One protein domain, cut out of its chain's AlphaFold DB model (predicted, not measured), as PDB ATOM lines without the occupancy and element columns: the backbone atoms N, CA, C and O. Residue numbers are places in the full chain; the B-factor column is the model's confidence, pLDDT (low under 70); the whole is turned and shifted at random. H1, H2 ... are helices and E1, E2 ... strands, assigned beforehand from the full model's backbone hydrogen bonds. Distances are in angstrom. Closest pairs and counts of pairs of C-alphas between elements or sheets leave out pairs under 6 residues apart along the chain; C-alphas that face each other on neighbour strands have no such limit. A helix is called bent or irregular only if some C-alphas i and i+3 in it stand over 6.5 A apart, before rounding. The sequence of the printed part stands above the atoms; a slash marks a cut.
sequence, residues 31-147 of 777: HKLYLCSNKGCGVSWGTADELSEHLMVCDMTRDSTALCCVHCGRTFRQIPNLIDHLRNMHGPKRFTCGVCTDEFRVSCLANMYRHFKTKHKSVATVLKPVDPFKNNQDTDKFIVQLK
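What this domain is: This is residues 31 to 147 of the 777 residues of an uncharacterized protein of Ephemera danica (UniProt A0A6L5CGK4). An elongated row: H1 with loops at one end, H2 in the middle, and at the other a small sheet with H3 over one face. The 117 residues run H1 H2 E1 H3 E2 E3, mixed class, under half in named elements; the mixed sheet's order is E1 E3 E2. It is loose, radius of gyration of the C-alphas 17.0 A, spanning 52 by 31 by 18 A.

How they stand to each other: Start at H1, residues 48 to 57; it touches H2, residues 79 to 90, in a helical hairpin, closest C-alphas Ser 52 and Ile 79, 6.5 A. H2 touches H3, residues 106 to 118, closest C-alphas Asn 88 and Val 106, 6.0 A. H3 is on the sheet, two layers, at a height of 9.3 A. E1, residues 95 to 97, is parallel to E3, residues 142 to 146: N 96 and O 142, 3.0 A. E3 and E2, residues 125 to 129, form an antiparallel hairpin: N 126 and O 145, 2.8 A. Every O i to N i+4 pair is within hydrogen-bond range in H1 and H2, 7 of 9 in H3, irregular with C-alphas 107 and 110 7.1 A apart.

Where its parts are: Find C-alpha 48 at (-32.478, 10.414, 17.516), where H1 begins; H3 spans 19.5 A; E3 ends at C-alpha 146 (-10.216, 29.635, 7.363).

The domain as a whole: The printed part has no cut; links H1 to H2 and E2 to E3 are long; pLDDT is under 70 at, among others, residues 130 to 140.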
ATOM      1  N   HIS A  31     -34.962   8.154   8.998       76.06
ATOM      2  CA  HIS A  31     -35.520   6.803   9.158       76.06
ATOM      3  C   HIS A  31     -34.612   5.668   8.643       76.06
ATOM      4  O   HIS A  31     -34.872   4.510   8.953       76.06
ATOM      5  N   LYS A  32     -33.546   5.950   7.876       77.56
ATOM      6  CA  LYS A  32     -32.555   4.929   7.484       77.56
ATOM      7  C   LYS A  32     -31.427   4.748   8.504       77.56
ATOM      8  O   LYS A  32     -30.737   3.737   8.441       77.56
ATOM      9  N   LEU A  33     -31.231   5.720   9.397       79.62
ATOM     10  CA  LEU A  33     -30.189   5.727  10.429       79.62
ATOM     11  C   LEU A  33     -30.727   5.286  11.794       79.62
ATOM     12  O   LEU A  33     -30.059   4.576  12.541       79.62
ATOM     13  N   TYR A  34     -31.935   5.734  12.136       82.62
ATOM     14  CA  TYR A  34     -32.529   5.511  13.449       82.62
ATOM     15  C   TYR A  34     -33.517   4.340  13.407       82.62
ATOM     16  O   TYR A  34     -34.728   4.543  13.370       82.62
ATOM     17  N   LEU A  35     -32.993   3.110  13.392       82.38
ATOM     18  CA  LEU A  35     -33.773   1.864  13.434       82.38
ATOM     19  C   LEU A  35     -33.653   1.176  14.802       82.38
ATOM     20  O   LEU A  35     -32.595   1.203  15.432       82.38
ATOM     21  N   CYS A  36     -34.711   0.488  15.237       81.56
ATOM     22  CA  CYS A  36     -34.647  -0.347  16.437       81.56
ATOM     23  C   CYS A  36     -33.947  -1.686  16.162       81.56
ATOM     24  O   CYS A  36     -34.421  -2.507  15.376       81.56
ATOM     25  N   SER A  37     -32.856  -1.941  16.886       72.00
ATOM     26  CA  SER A  37     -32.024  -3.145  16.757       72.00
ATOM     27  C   SER A  37     -32.613  -4.427  17.347       72.00
ATOM     28  O   SER A  37     -31.989  -5.486  17.254       72.00
ATOM     29  N   ASN A  38     -33.800  -4.366  17.954       70.69
ATOM     30  CA  ASN A  38     -34.455  -5.545  18.506       70.69
ATOM     31  C   ASN A  38     -35.091  -6.383  17.392       70.69
ATOM     32  O   ASN A  38     -35.932  -5.901  16.625       70.69
ATOM     33  N   LYS A  39     -34.732  -7.671  17.339       60.62
ATOM     34  CA  LYS A  39     -35.311  -8.634  16.395       60.62
ATOM     35  C   LYS A  39     -36.831  -8.689  16.581       60.62
ATOM     36  O   LYS A  39     -37.309  -9.012  17.661       60.62
ATOM     37  N   GLY A  40     -37.573  -8.362  15.523       59.88
ATOM     38  CA  GLY A  40     -39.039  -8.309  15.534       59.88
ATOM     39  C   GLY A  40     -39.656  -6.931  15.812       59.88
ATOM     40  O   GLY A  40     -40.873  -6.821  15.730       59.88
ATOM     41  N   CYS A  41     -38.865  -5.885  16.094       74.69
ATOM     42  CA  CYS A  41     -39.395  -4.520  16.203       74.69
ATOM     43  C   CYS A  41     -39.442  -3.806  14.841       74.69
ATOM     44  O   CYS A  41     -40.523  -3.474  14.365       74.69
ATOM     45  N   GLY A  42     -38.288  -3.576  14.202       66.88
ATOM     46  CA  GLY A  42     -38.197  -3.034  12.835       66.88
ATOM     47  C   GLY A  42     -38.683  -1.590  12.622       66.88
ATOM     48  O   GLY A  42     -38.655  -1.113  11.490       66.88
ATOM     49  N   VAL A  43     -39.120  -0.886  13.670       76.19
ATOM     50  CA  VAL A  43     -39.581   0.511  13.577       76.19
ATOM     51  C   VAL A  43     -38.389   1.461  13.360       76.19
ATOM     52  O   VAL A  43     -37.261   1.162  13.767       76.19
ATOM     53  N   SER A  44     -38.646   2.581  12.678       81.19
ATOM     54  CA  SER A  44     -37.656   3.585  12.274       81.19
ATOM     55  C   SER A  44     -38.156   5.020  12.463       81.19
ATOM     56  O   SER A  44     -39.339   5.298  12.249       81.19
ATOM     57  N   TRP A  45     -37.257   5.947  12.802       80.25
ATOM     58  CA  TRP A  45     -37.604   7.307  13.242       80.25
ATOM     59  C   TRP A  45     -36.891   8.423  12.485       80.25
ATOM     60  O   TRP A  45     -35.789   8.242  11.973       80.25
ATOM     61  N   GLY A  46     -37.511   9.603  12.444       73.62
ATOM     62  CA  GLY A  46     -36.917  10.770  11.789       73.62
ATOM     63  C   GLY A  46     -35.739  11.334  12.585       73.62
ATOM     64  O   GLY A  46     -34.777  11.840  12.001       73.62
ATOM     65  N   THR A  47     -35.795  11.206  13.914       78.06
ATOM     66  CA  THR A  47     -34.837  11.798  14.852       78.06
ATOM     67  C   THR A  47     -34.242  10.784  15.834       78.06
ATOM     68  O   THR A  47     -34.758   9.685  16.050       78.06
ATOM     69  N   ALA A  48     -33.134  11.184  16.463       79.56
ATOM     70  CA  ALA A  48     -32.478  10.414  17.516       79.56
ATOM     71  C   ALA A  48     -33.304  10.345  18.813       79.56
ATOM     72  O   ALA A  48     -33.184   9.380  19.568       79.56
ATOM     73  N   ASP A  49     -34.120  11.361  19.086       78.88
ATOM     74  CA  ASP A  49     -34.852  11.488  20.348       78.88
ATOM     75  C   ASP A  49     -36.049  10.530  20.378       78.88
ATOM     76  O   ASP A  49     -36.254   9.825  21.364       78.88
ATOM     77  N   GLU A  50     -36.752  10.391  19.250       79.44
ATOM     78  CA  GLU A  50     -37.790   9.372  19.050       79.44
ATOM     79  C   GLU A  50     -37.237   7.939  19.220       79.44
ATOM     80  O   GLU A  50     -37.849   7.108  19.896       79.44
ATOM     81  N   LEU A  51     -36.049   7.646  18.666       82.06
ATOM     82  CA  LEU A  51     -35.363   6.364  18.883       82.06
ATOM     83  C   LEU A  51     -34.938   6.192  20.351       82.06
ATOM     84  O   LEU A  51     -35.026   5.085  20.883       82.06
ATOM     85  N   SER A  52     -34.488   7.263  21.015       81.44
ATOM     86  CA  SER A  52     -34.122   7.237  22.439       81.44
ATOM     87  C   SER A  52     -35.313   6.839  23.305       81.44
ATOM     88  O   SER A  52     -35.207   5.928  24.126       81.44
ATOM     89  N   GLU A  53     -36.452   7.505  23.098       80.00
ATOM     90  CA  GLU A  53     -37.703   7.248  23.809       80.00
ATOM     91  C   GLU A  53     -38.215   5.830  23.525       80.00
ATOM     92  O   GLU A  53     -38.562   5.100  24.455       80.00
ATOM     93  N   HIS A  54     -38.154   5.379  22.267       81.25
ATOM     94  CA  HIS A  54     -38.493   4.001  21.930       81.25
ATOM     95  C   HIS A  54     -37.598   2.978  22.642       81.25
ATOM     96  O   HIS A  54     -38.116   2.030  23.231       81.25
ATOM     97  N   LEU A  55     -36.271   3.134  22.613       77.88
ATOM     98  CA  LEU A  55     -35.348   2.163  23.216       77.88
ATOM     99  C   LEU A  55     -35.492   2.067  24.748       77.88
ATOM    100  O   LEU A  55     -35.155   1.029  25.311       77.88
ATOM    101  N   MET A  56     -36.030   3.097  25.412       74.06
ATOM    102  CA  MET A  56     -36.386   3.062  26.840       74.06
ATOM    103  C   MET A  56     -37.656   2.242  27.137       74.06
ATOM    104  O   MET A  56     -37.794   1.713  28.240       74.06
ATOM    105  N   VAL A  57     -38.597   2.166  26.188       70.62
ATOM    106  CA  VAL A  57     -39.954   1.607  26.388       70.62
ATOM    107  C   VAL A  57     -40.175   0.297  25.613       70.62
ATOM    108  O   VAL A  57     -41.126  -0.432  25.875       70.62
ATOM    109  N   CYS A  58     -39.291  -0.052  24.678       70.00
ATOM    110  CA  CYS A  58     -39.388  -1.270  23.883       70.00
ATOM    111  C   CYS A  58     -39.209  -2.521  24.757       70.00
ATOM    112  O   CYS A  58     -38.082  -2.893  25.093       70.00
ATOM    113  N   ASP A  59     -40.315  -3.204  25.072       61.56
ATOM    114  CA  ASP A  59     -40.342  -4.411  25.917       61.56
ATOM    115  C   ASP A  59     -39.372  -5.509  25.446       61.56
ATOM    116  O   ASP A  59     -38.831  -6.256  26.259       61.56
ATOM    117  N   MET A  60     -39.072  -5.553  24.144       60.72
ATOM    118  CA  MET A  60     -38.127  -6.496  23.536       60.72
ATOM    119  C   MET A  60     -36.644  -6.223  23.878       60.72
ATOM    120  O   MET A  60     -35.781  -7.013  23.503       60.72
ATOM    121  N   THR A  61     -36.315  -5.131  24.587       55.78
ATOM    122  CA  THR A  61     -34.964  -4.916  25.154       55.78
ATOM    123  C   THR A  61     -34.730  -5.691  26.451       55.78
ATOM    124  O   THR A  61     -33.581  -5.925  26.812       55.78
ATOM    125  N   ARG A  62     -35.788  -6.076  27.181       51.94
ATOM    126  CA  ARG A  62     -35.683  -6.434  28.610       51.94
ATOM    127  C   ARG A  62     -34.865  -7.701  28.890       51.94
ATOM    128  O   ARG A  62     -34.304  -7.811  29.977       51.94
ATOM    129  N   ASP A  63     -34.748  -8.591  27.906       53.28
ATOM    130  CA  ASP A  63     -33.942  -9.816  27.981       53.28
ATOM    131  C   ASP A  63     -32.488  -9.632  27.485       53.28
ATOM    132  O   ASP A  63     -31.678 -10.552  27.594       53.28
ATOM    133  N   SER A  64     -32.122  -8.450  26.965       55.12
ATOM    134  CA  SER A  64     -30.764  -8.130  26.504       55.12
ATOM    135  C   SER A  64     -30.176  -6.936  27.255       55.12
ATOM    136  O   SER A  64     -30.528  -5.783  27.024       55.12
ATOM    137  N   THR A  65     -29.163  -7.190  28.085       58.56
ATOM    138  CA  THR A  65     -28.376  -6.144  28.770       58.56
ATOM    139  C   THR A  65     -27.443  -5.355  27.835       58.56
ATOM    140  O   THR A  65     -26.663  -4.517  28.297       58.56
ATOM    141  N   ALA A  66     -27.514  -5.605  26.524       65.88
ATOM    142  CA  ALA A  66     -26.758  -4.923  25.484       65.88
ATOM    143  C   ALA A  66     -27.669  -4.453  24.338       65.88
ATOM    144  O   ALA A  66     -28.462  -5.218  23.783       65.88
ATOM    145  N   LEU A  67     -27.494  -3.194  23.944       77.06
ATOM    146  CA  LEU A  67     -28.139  -2.558  22.800       77.06
ATOM    147  C   LEU A  67     -27.221  -2.712  21.584       77.06
ATOM    148  O   LEU A  67     -26.073  -2.277  21.625       77.06
ATOM    149  N   CYS A  68     -27.690  -3.340  20.509       80.88
ATOM    150  CA  CYS A  68     -26.882  -3.530  19.298       80.88
ATOM    151  C   CYS A  68     -27.003  -2.331  18.341       80.88
ATOM    152  O   CYS A  68     -27.984  -1.592  18.397       80.88
ATOM    153  N   CYS A  69     -26.064  -2.172  17.410       85.19
ATOM    154  CA  CYS A  69     -26.233  -1.354  16.206       85.19
ATOM    155  C   CYS A  69     -26.761  -2.213  15.047       85.19
ATOM    156  O   CYS A  69     -26.204  -3.276  14.775       85.19
ATOM    157  N   VAL A  70     -27.793  -1.748  14.332       80.38
ATOM    158  CA  VAL A  70     -28.365  -2.459  13.168       80.38
ATOM    159  C   VAL A  70     -27.345  -2.635  12.039       80.38
ATOM    160  O   VAL A  70     -27.326  -3.672  11.383       80.38
ATOM    161  N   HIS A  71     -26.490  -1.635  11.821       81.56
ATOM    162  CA  HIS A  71     -25.672  -1.527  10.610       81.56
ATOM    163  C   HIS A  71     -24.275  -2.161  10.733       81.56
ATOM    164  O   HIS A  71     -23.672  -2.484   9.715       81.56
ATOM    165  N   CYS A  72     -23.761  -2.371  11.952       82.31
ATOM    166  CA  CYS A  72     -22.467  -3.039  12.181       82.31
ATOM    167  C   CYS A  72     -22.448  -4.048  13.345       82.31
ATOM    168  O   CYS A  72     -21.386  -4.552  13.702       82.31
ATOM    169  N   GLY A  73     -23.586  -4.329  13.990       78.25
ATOM    170  CA  GLY A  73     -23.697  -5.331  15.059       78.25
ATOM    171  C   GLY A  73     -23.027  -4.986  16.398       78.25
ATOM    172  O   GLY A  73     -23.242  -5.708  17.370       78.25
ATOM    173  N   ARG A  74     -22.249  -3.895  16.495       81.00
ATOM    174  CA  ARG A  74     -21.556  -3.486  17.735       81.00
ATOM    175  C   ARG A  74     -22.535  -3.292  18.900       81.00
ATOM    176  O   ARG A  74     -23.632  -2.769  18.716       81.00
ATOM    177  N   THR A  75     -22.122  -3.698  20.099       81.94
ATOM    178  CA  THR A  75     -22.947  -3.697  21.320       81.94
ATOM    179  C   THR A  75     -22.595  -2.560  22.278       81.94
ATOM    180  O   THR A  75     -21.423  -2.323  22.565       81.94
ATOM    181  N   PHE A  76     -23.616  -1.931  22.860       82.56
ATOM    182  CA  PHE A  76     -23.524  -0.773  23.747       82.56
ATOM    183  C   PHE A  76     -24.320  -1.009  25.036       82.56
ATOM    184  O   PHE A  76     -25.391  -1.610  25.019       82.56
ATOM    185  N   ARG A  77     -23.814  -0.509  26.169       78.50
ATOM    186  CA  ARG A  77     -24.473  -0.638  27.488       78.50
ATOM    187  C   ARG A  77     -25.434   0.513  27.820       78.50
ATOM    188  O   ARG A  77     -26.051   0.500  28.877       78.50
ATOM    189  N   GLN A  78     -25.508   1.538  26.969       80.31
ATOM    190  CA  GLN A  78     -26.270   2.770  27.196       80.31
ATOM    191  C   GLN A  78     -26.796   3.321  25.865       80.31
ATOM    192  O   GLN A  78     -26.057   3.362  24.880       80.31
ATOM    193  N   ILE A  79     -28.049   3.786  25.862       82.25
ATOM    194  CA  ILE A  79     -28.735   4.393  24.707       82.25
ATOM    195  C   ILE A  79     -27.961   5.577  24.091       82.25
ATOM    196  O   ILE A  79     -27.723   5.523  22.883       82.25
ATOM    197  N   PRO A  80     -27.486   6.596  24.847       83.31
ATOM    198  CA  PRO A  80     -26.722   7.700  24.254       83.31
ATOM    199  C   PRO A  80     -25.462   7.237  23.506       83.31
ATOM    200  O   PRO A  80     -25.142   7.797  22.465       83.31
ATOM    201  N   ASN A  81     -24.792   6.175  23.967       83.94
ATOM    202  CA  ASN A  81     -23.558   5.688  23.341       83.94
ATOM    203  C   ASN A  81     -23.842   4.949  22.019       83.94
ATOM    204  O   ASN A  81     -23.044   5.039  21.091       83.94
ATOM    205  N   LEU A  82     -24.985   4.256  21.911       84.69
ATOM    206  CA  LEU A  82     -25.461   3.701  20.637       84.69
ATOM    207  C   LEU A  82     -25.829   4.822  19.652       84.69
ATOM    208  O   LEU A  82     -25.504   4.735  18.473       84.69
ATOM    209  N   ILE A  83     -26.491   5.877  20.127       83.31
ATOM    210  CA  ILE A  83     -26.961   6.982  19.279       83.31
ATOM    211  C   ILE A  83     -25.805   7.850  18.777       83.31
ATOM    212  O   ILE A  83     -25.783   8.201  17.597       83.31
ATOM    213  N   ASP A  84     -24.822   8.138  19.629       83.38
ATOM    214  CA  ASP A  84     -23.566   8.766  19.219       83.38
ATOM    215  C   ASP A  84     -22.841   7.892  18.181       83.38
ATOM    216  O   ASP A  84     -22.515   8.362  17.094       83.38
ATOM    217  N   HIS A  85     -22.700   6.586  18.434       84.31
ATOM    218  CA  HIS A  85     -22.131   5.653  17.458       84.31
ATOM    219  C   HIS A  85     -22.870   5.658  16.104       84.31
ATOM    220  O   HIS A  85     -22.209   5.721  15.066       84.31
ATOM    221  N   LEU A  86     -24.209   5.637  16.091       81.88
ATOM    222  CA  LEU A  86     -25.005   5.731  14.861       81.88
ATOM    223  C   LEU A  86     -24.682   7.030  14.110       81.88
ATOM    224  O   LEU A  86     -24.234   6.973  12.963       81.88
ATOM    225  N   ARG A  87     -24.806   8.188  14.775       80.25
ATOM    226  CA  ARG A  87     -24.486   9.520  14.217       80.25
ATOM    227  C   ARG A  87     -23.053   9.624  13.671       80.25
ATOM    228  O   ARG A  87     -22.815  10.385  12.732       80.25
ATOM    229  N   ASN A  88     -22.115   8.861  14.234       74.38
ATOM    230  CA  ASN A  88     -20.680   9.013  13.988       74.38
ATOM    231  C   ASN A  88     -20.072   7.997  13.016       74.38
ATOM    232  O   ASN A  88     -19.078   8.326  12.373       74.38
ATOM    233  N   MET A  89     -20.651   6.799  12.897       77.88
ATOM    234  CA  MET A  89     -20.174   5.748  11.985       77.88
ATOM    235  C   MET A  89     -21.084   5.559  10.768       77.88
ATOM    236  O   MET A  89     -20.587   5.276   9.684       77.88
ATOM    237  N   HIS A  90     -22.397   5.734  10.939       79.25
ATOM    238  CA  HIS A  90     -23.404   5.459   9.906       79.25
ATOM    239  C   HIS A  90     -24.158   6.720   9.450       79.25
ATOM    240  O   HIS A  90     -24.774   6.726   8.386       79.25
ATOM    241  N   GLY A  91     -24.086   7.809  10.221       75.12
ATOM    242  CA  GLY A  91     -24.610   9.115   9.828       75.12
ATOM    243  C   GLY A  91     -23.860   9.737   8.638       75.12
ATOM    244  O   GLY A  91     -22.731   9.340   8.327       75.12
ATOM    245  N   PRO A  92     -24.458  10.736   7.968       73.56
ATOM    246  CA  PRO A  92     -23.855  11.390   6.815       73.56
ATOM    247  C   PRO A  92     -22.698  12.303   7.233       73.56
ATOM    248  O   PRO A  92     -22.676  12.853   8.342       73.56
ATOM    249  N   LYS A  93     -21.752  12.537   6.323       75.75
ATOM    250  CA  LYS A  93     -20.733  13.573   6.500       75.75
ATOM    251  C   LYS A  93     -21.397  14.950   6.350       75.75
ATOM    252  O   LYS A  93     -22.076  15.239   5.360       75.75
ATOM    253  N   ARG A  94     -21.255  15.787   7.383       72.50
ATOM    254  CA  ARG A  94     -21.927  17.099   7.502       72.50
ATOM    255  C   ARG A  94     -20.974  18.288   7.502       72.50
ATOM    256  O   ARG A  94     -21.410  19.379   7.153       72.50
ATOM    257  N   PHE A  95     -19.714  18.089   7.885       75.00
ATOM    258  CA  PHE A  95     -18.709  19.146   7.970       75.00
ATOM    259  C   PHE A  95     -17.678  18.978   6.856       75.00
ATOM    260  O   PHE A  95     -16.812  18.110   6.943       75.00
ATOM    261  N   THR A  96     -17.761  19.805   5.818       80.75
ATOM    262  CA  THR A  96     -16.813  19.811   4.693       80.75
ATOM    263  C   THR A  96     -15.707  20.833   4.962       80.75
ATOM    264  O   THR A  96     -15.977  21.961   5.399       80.75
ATOM    265  N   CYS A  97     -14.449  20.469   4.716       83.06
ATOM    266  CA  CYS A  97     -13.342  21.417   4.803       83.06
ATOM    267  C   CYS A  97     -13.440  22.472   3.683       83.06
ATOM    268  O   CYS A  97     -13.659  22.161   2.519       83.06
ATOM    269  N   GLY A  98     -13.263  23.751   4.015       79.25
ATOM    270  CA  GLY A  98     -13.246  24.851   3.041       79.25
ATOM    271  C   GLY A  98     -11.899  25.060   2.336       79.25
ATOM    272  O   GLY A  98     -11.710  26.108   1.726       79.25
ATOM    273  N   VAL A  99     -10.948  24.131   2.490       76.06
ATOM    274  CA  VAL A  99      -9.559  24.231   1.986       76.06
ATOM    275  C   VAL A  99      -9.101  22.953   1.265       76.06
ATOM    276  O   VAL A  99      -8.219  23.009   0.414       76.06
ATOM    277  N   CYS A 100      -9.708  21.804   1.565       80.75
ATOM    278  CA  CYS A 100      -9.523  20.545   0.843       80.75
ATOM    279  C   CYS A 100     -10.851  19.775   0.788       80.75
ATOM    280  O   CYS A 100     -11.831  20.183   1.401       80.75
ATOM    281  N   THR A 101     -10.891  18.655   0.071       70.81
ATOM    282  CA  THR A 101     -12.106  17.849  -0.139       70.81
ATOM    283  C   THR A 101     -12.455  16.900   1.019       70.81
ATOM    284  O   THR A 101     -13.316  16.042   0.848       70.81
ATOM    285  N   ASP A 102     -11.798  17.010   2.178       73.62
ATOM    286  CA  ASP A 102     -12.067  16.145   3.335       73.62
ATOM    287  C   ASP A 102     -13.426  16.490   3.984       73.62
ATOM    288  O   ASP A 102     -13.696  17.647   4.329       73.62
ATOM    289  N   GLU A 103     -14.266  15.472   4.204       74.50
ATOM    290  CA  GLU A 103     -15.579  15.598   4.850       74.50
ATOM    291  C   GLU A 103     -15.684  14.771   6.144       74.50
ATOM    292  O   GLU A 103     -15.228  13.629   6.220       74.50
ATOM    293  N   PHE A 104     -16.337  15.337   7.163       71.94
ATOM    294  CA  PHE A 104     -16.377  14.815   8.531       71.94
ATOM    295  C   PHE A 104     -17.821  14.622   9.048       71.94
ATOM    296  O   PHE A 104     -18.728  15.400   8.740       71.94
ATOM    297  N   ARG A 105     -18.036  13.574   9.860       72.06
ATOM    298  CA  ARG A 105     -19.325  13.225  10.508       72.06
ATOM    299  C   ARG A 105     -19.596  14.068  11.770       72.06
ATOM    300  O   ARG A 105     -18.759  14.878  12.160       72.06
ATOM    301  N   VAL A 106     -20.764  13.936  12.405       55.88
ATOM    302  CA  VAL A 106     -21.285  14.970  13.335       55.88
ATOM    303  C   VAL A 106     -20.424  15.204  14.590       55.88
ATOM    304  O   VAL A 106     -20.072  16.352  14.864       55.88
ATOM    305  N   SER A 107     -19.987  14.169  15.321       56.53
ATOM    306  CA  SER A 107     -19.061  14.369  16.461       56.53
ATOM    307  C   SER A 107     -17.677  14.883  16.058       56.53
ATOM    308  O   SER A 107     -16.903  15.371  16.886       56.53
ATOM    309  N   CYS A 108     -17.338  14.794  14.771       59.97
ATOM    310  CA  CYS A 108     -16.005  15.066  14.274       59.97
ATOM    311  C   CYS A 108     -15.684  16.559  14.129       59.97
ATOM    312  O   CYS A 108     -14.646  16.857  13.557       59.97
ATOM    313  N   LEU A 109     -16.445  17.495  14.716       66.00
ATOM    314  CA  LEU A 109     -15.990  18.889  14.862       66.00
ATOM    315  C   LEU A 109     -14.604  18.966  15.523       66.00
ATOM    316  O   LEU A 109     -13.708  19.630  15.006       66.00
ATOM    317  N   ALA A 110     -14.373  18.219  16.608       70.31
ATOM    318  CA  ALA A 110     -13.056  18.144  17.250       70.31
ATOM    319  C   ALA A 110     -11.981  17.527  16.328       70.31
ATOM    320  O   ALA A 110     -10.834  17.978  16.314       70.31
ATOM    321  N   ASN A 111     -12.351  16.533  15.514       71.81
ATOM    322  CA  ASN A 111     -11.457  15.900  14.541       71.81
ATOM    323  C   ASN A 111     -11.153  16.806  13.342       71.81
ATOM    324  O   ASN A 111     -10.028  16.803  12.854       71.81
ATOM    325  N   MET A 112     -12.110  17.627  12.928       72.62
ATOM    326  CA  MET A 112     -11.981  18.629  11.882       72.62
ATOM    327  C   MET A 112     -11.123  19.808  12.367       72.62
ATOM    328  O   MET A 112     -10.205  20.209  11.660       72.62
ATOM    329  N   TYR A 113     -11.298  20.297  13.604       77.12
ATOM    330  CA  TYR A 113     -10.370  21.268  14.206       77.12
ATOM    331  C   TYR A 113      -8.953  20.681  14.338       77.12
ATOM    332  O   TYR A 113      -7.965  21.374  14.087       77.12
ATOM    333  N   ARG A 114      -8.831  19.385  14.670       77.19
ATOM    334  CA  ARG A 114      -7.552  18.655  14.668       77.19
ATOM    335  C   ARG A 114      -6.946  18.567  13.261       77.19
ATOM    336  O   ARG A 114      -5.762  18.854  13.127       77.19
ATOM    337  N   HIS A 115      -7.733  18.262  12.229       80.12
ATOM    338  CA  HIS A 115      -7.323  18.281  10.819       80.12
ATOM    339  C   HIS A 115      -6.870  19.686  10.378       80.12
ATOM    340  O   HIS A 115      -5.781  19.827   9.826       80.12
ATOM    341  N   PHE A 116      -7.614  20.748  10.704       76.31
ATOM    342  CA  PHE A 116      -7.196  22.128  10.420       76.31
ATOM    343  C   PHE A 116      -5.866  22.479  11.099       76.31
ATOM    344  O   PHE A 116      -5.007  23.108  10.478       76.31
ATOM    345  N   LYS A 117      -5.650  22.003  12.332       77.06
ATOM    346  CA  LYS A 117      -4.399  22.199  13.072       77.06
ATOM    347  C   LYS A 117      -3.220  21.394  12.503       77.06
ATOM    348  O   LYS A 117      -2.100  21.894  12.549       77.06
ATOM    349  N   THR A 118      -3.433  20.183  11.979       77.62
ATOM    350  CA  THR A 118      -2.347  19.305  11.486       77.62
ATOM    351  C   THR A 118      -2.080  19.425   9.985       77.62
ATOM    352  O   THR A 118      -0.923  19.534   9.590       77.62
ATOM    353  N   LYS A 119      -3.123  19.435   9.146       77.19
ATOM    354  CA  LYS A 119      -3.030  19.517   7.677       77.19
ATOM    355  C   LYS A 119      -2.954  20.959   7.175       77.19
ATOM    356  O   LYS A 119      -2.145  21.251   6.301       77.19
ATOM    357  N   HIS A 120      -3.734  21.871   7.758       78.81
ATOM    358  CA  HIS A 120      -3.787  23.282   7.341       78.81
ATOM    359  C   HIS A 120      -3.042  24.250   8.278       78.81
ATOM    360  O   HIS A 120      -3.071  25.458   8.056       78.81
ATOM    361  N   LYS A 121      -2.367  23.730   9.317       74.44
ATOM    362  CA  LYS A 121      -1.569  24.480  10.313       74.44
ATOM    363  C   LYS A 121      -2.289  25.695  10.933       74.44
ATOM    364  O   LYS A 121      -1.640  26.621  11.413       74.44
ATOM    365  N   SER A 122      -3.624  25.685  10.963       69.19
ATOM    366  CA  SER A 122      -4.454  26.800  11.430       69.19
ATOM    367  C   SER A 122      -5.349  26.405  12.600       69.19
ATOM    368  O   SER A 122      -5.846  25.285  12.688       69.19
ATOM    369  N   VAL A 123      -5.579  27.368  13.492       65.75
ATOM    370  CA  VAL A 123      -6.531  27.273  14.611       65.75
ATOM    371  C   VAL A 123      -7.737  28.200  14.385       65.75
ATOM    372  O   VAL A 123      -8.801  27.988  14.958       65.75
ATOM    373  N   ALA A 124      -7.607  29.215  13.523       68.19
ATOM    374  CA  ALA A 124      -8.642  30.216  13.282       68.19
ATOM    375  C   ALA A 124      -9.543  29.791  12.112       68.19
ATOM    376  O   ALA A 124      -9.190  29.936  10.939       68.19
ATOM    377  N   THR A 125     -10.720  29.268  12.445       75.81
ATOM    378  CA  THR A 125     -11.720  28.754  11.499       75.81
ATOM    379  C   THR A 125     -13.111  29.313  11.803       75.81
ATOM    380  O   THR A 125     -13.364  29.807  12.903       75.81
ATOM    381  N   VAL A 126     -13.999  29.284  10.807       79.81
ATOM    382  CA  VAL A 126     -15.385  29.762  10.894       79.81
ATOM    383  C   VAL A 126     -16.310  28.723  10.267       79.81
ATOM    384  O   VAL A 126     -16.160  28.388   9.094       79.81
ATOM    385  N   LEU A 127     -17.273  28.242  11.052       78.25
ATOM    386  CA  LEU A 127     -18.405  27.445  10.580       78.25
ATOM    387  C   LEU A 127     -19.388  28.333   9.810       78.25
ATOM    388  O   LEU A 127     -19.794  29.381  10.314       78.25
ATOM    389  N   LYS A 128     -19.792  27.898   8.616       75.88
ATOM    390  CA  LYS A 128     -20.899  28.483   7.848       75.88
ATOM    391  C   LYS A 128     -21.860  27.371   7.412       75.88
ATOM    392  O   LYS A 128     -21.378  26.358   6.901       75.88
ATOM    393  N   PRO A 129     -23.184  27.536   7.565       75.62
ATOM    394  CA  PRO A 129     -24.152  26.692   6.870       75.62
ATOM    395  C   PRO A 129     -23.920  26.720   5.355       75.62
ATOM    396  O   PRO A 129     -23.533  27.752   4.806       75.62
ATOM    397  N   VAL A 130     -24.173  25.600   4.674       68.31
ATOM    398  CA  VAL A 130     -24.211  25.545   3.198       68.31
ATOM    399  C   VAL A 130     -25.451  26.264   2.657       68.31
ATOM    400  O   VAL A 130     -25.397  26.879   1.596       68.31
ATOM    401  N   ASP A 131     -26.552  26.214   3.405       62.41
ATOM    402  CA  ASP A 131     -27.811  26.898   3.114       62.41
ATOM    403  C   ASP A 131     -28.072  27.945   4.216       62.41
ATOM    404  O   ASP A 131     -28.265  27.558   5.372       62.41
ATOM    405  N   PRO A 132     -28.086  29.258   3.909       64.69
ATOM    406  CA  PRO A 132     -28.284  30.314   4.906       64.69
ATOM    407  C   PRO A 132     -29.588  30.223   5.711       64.69
ATOM    408  O   PRO A 132     -29.677  30.828   6.778       64.69
ATOM    409  N   PHE A 133     -30.589  29.482   5.226       55.97
ATOM    410  CA  PHE A 133     -31.889  29.319   5.882       55.97
ATOM    411  C   PHE A 133     -31.992  28.034   6.723       55.97
ATOM    412  O   PHE A 133     -33.031  27.794   7.339       55.97
ATOM    413  N   LYS A 134     -30.936  27.208   6.768       57.72
ATOM    414  CA  LYS A 134     -30.903  25.924   7.487       57.72
ATOM    415  C   LYS A 134     -29.675  25.847   8.404       57.72
ATOM    416  O   LYS A 134     -28.553  25.657   7.946       57.72
ATOM    417  N   ASN A 135     -29.891  26.057   9.705       59.97
ATOM    418  CA  ASN A 135     -28.836  26.216  10.718       59.97
ATOM    419  C   ASN A 135     -28.886  25.146  11.834       59.97
ATOM    420  O   ASN A 135     -28.360  25.346  12.929       59.97
ATOM    421  N   ASN A 136     -29.531  24.006  11.588       61.31
ATOM    422  CA  ASN A 136     -29.629  22.903  12.540       61.31
ATOM    423  C   ASN A 136     -28.376  22.020  12.455       61.31
ATOM    424  O   ASN A 136     -28.205  21.213  11.538       61.31
ATOM    425  N   GLN A 137     -27.512  22.144  13.462       58.78
ATOM    426  CA  GLN A 137     -26.205  21.476  13.549       58.78
ATOM    427  C   GLN A 137     -26.252  19.936  13.414       58.78
ATOM    428  O   GLN A 137     -25.275  19.330  12.976       58.78
ATOM    429  N   ASP A 138     -27.388  19.310  13.741       56.69
ATOM    430  CA  ASP A 138     -27.612  17.858  13.644       56.69
ATOM    431  C   ASP A 138     -28.185  17.384  12.287       56.69
ATOM    432  O   ASP A 138     -28.076  16.192  11.967       56.69
ATOM    433  N   THR A 139     -28.792  18.268  11.479       60.38
ATOM    434  CA  THR A 139     -29.481  17.901  10.218       60.38
ATOM    435  C   THR A 139     -28.841  18.462   8.953       60.38
ATOM    436  O   THR A 139     -28.965  17.837   7.896       60.38
ATOM    437  N   ASP A 140     -28.130  19.584   9.048       67.88
ATOM    438  CA  ASP A 140     -27.753  20.394   7.885       67.88
ATOM    439  C   ASP A 140     -26.252  20.272   7.559       67.88
ATOM    440  O   ASP A 140     -25.456  19.827   8.388       67.88
ATOM    441  N   LYS A 141     -25.842  20.618   6.330       72.56
ATOM    442  CA  LYS A 141     -24.420  20.617   5.936       72.56
ATOM    443  C   LYS A 141     -23.773  21.976   6.217       72.56
ATOM    444  O   LYS A 141     -24.371  23.022   5.965       72.56
ATOM    445  N   PHE A 142     -22.529  21.950   6.685       78.81
ATOM    446  CA  PHE A 142     -21.724  23.118   7.035       78.81
ATOM    447  C   PHE A 142     -20.352  23.034   6.358       78.81
ATOM    448  O   PHE A 142     -19.703  21.989   6.374       78.81
ATOM    449  N   ILE A 143     -19.874  24.158   5.825       79.12
ATOM    450  CA  ILE A 143     -18.488  24.304   5.366       79.12
ATOM    451  C   ILE A 143     -17.720  25.060   6.443       79.12
ATOM    452  O   ILE A 143     -18.170  26.101   6.930       79.12
ATOM    453  N   VAL A 144     -16.535  24.564   6.797       79.06
ATOM    454  CA  VAL A 144     -15.644  25.261   7.729       79.06
ATOM    455  C   VAL A 144     -14.502  25.901   6.967       79.06
ATOM    456  O   VAL A 144     -13.677  25.221   6.366       79.06
ATOM    457  N   GLN A 145     -14.465  27.229   6.977       77.00
ATOM    458  CA  GLN A 145     -13.487  28.027   6.241       77.00
ATOM    459  C   GLN A 145     -12.405  28.566   7.180       77.00
ATOM    460  O   GLN A 145     -12.634  28.749   8.379       77.00
ATOM    461  N   LEU A 146     -11.225  28.867   6.636       74.00
ATOM    462  CA  LEU A 146     -10.216  29.635   7.363       74.00
ATOM    463  C   LEU A 146     -10.742  31.044   7.649       74.00
ATOM    464  O   LEU A 146     -11.358  31.685   6.794       74.00
ATOM    465  N   LYS A 147     -10.453  31.563   8.843       70.38
ATOM    466  CA  LYS A 147     -10.681  32.977   9.138       70.38
ATOM    467  C   LYS A 147      -9.598  33.797   8.437       70.38
ATOM    468  O   LYS A 147      -8.515  33.977   8.989       70.38
TER     469      LYS A 147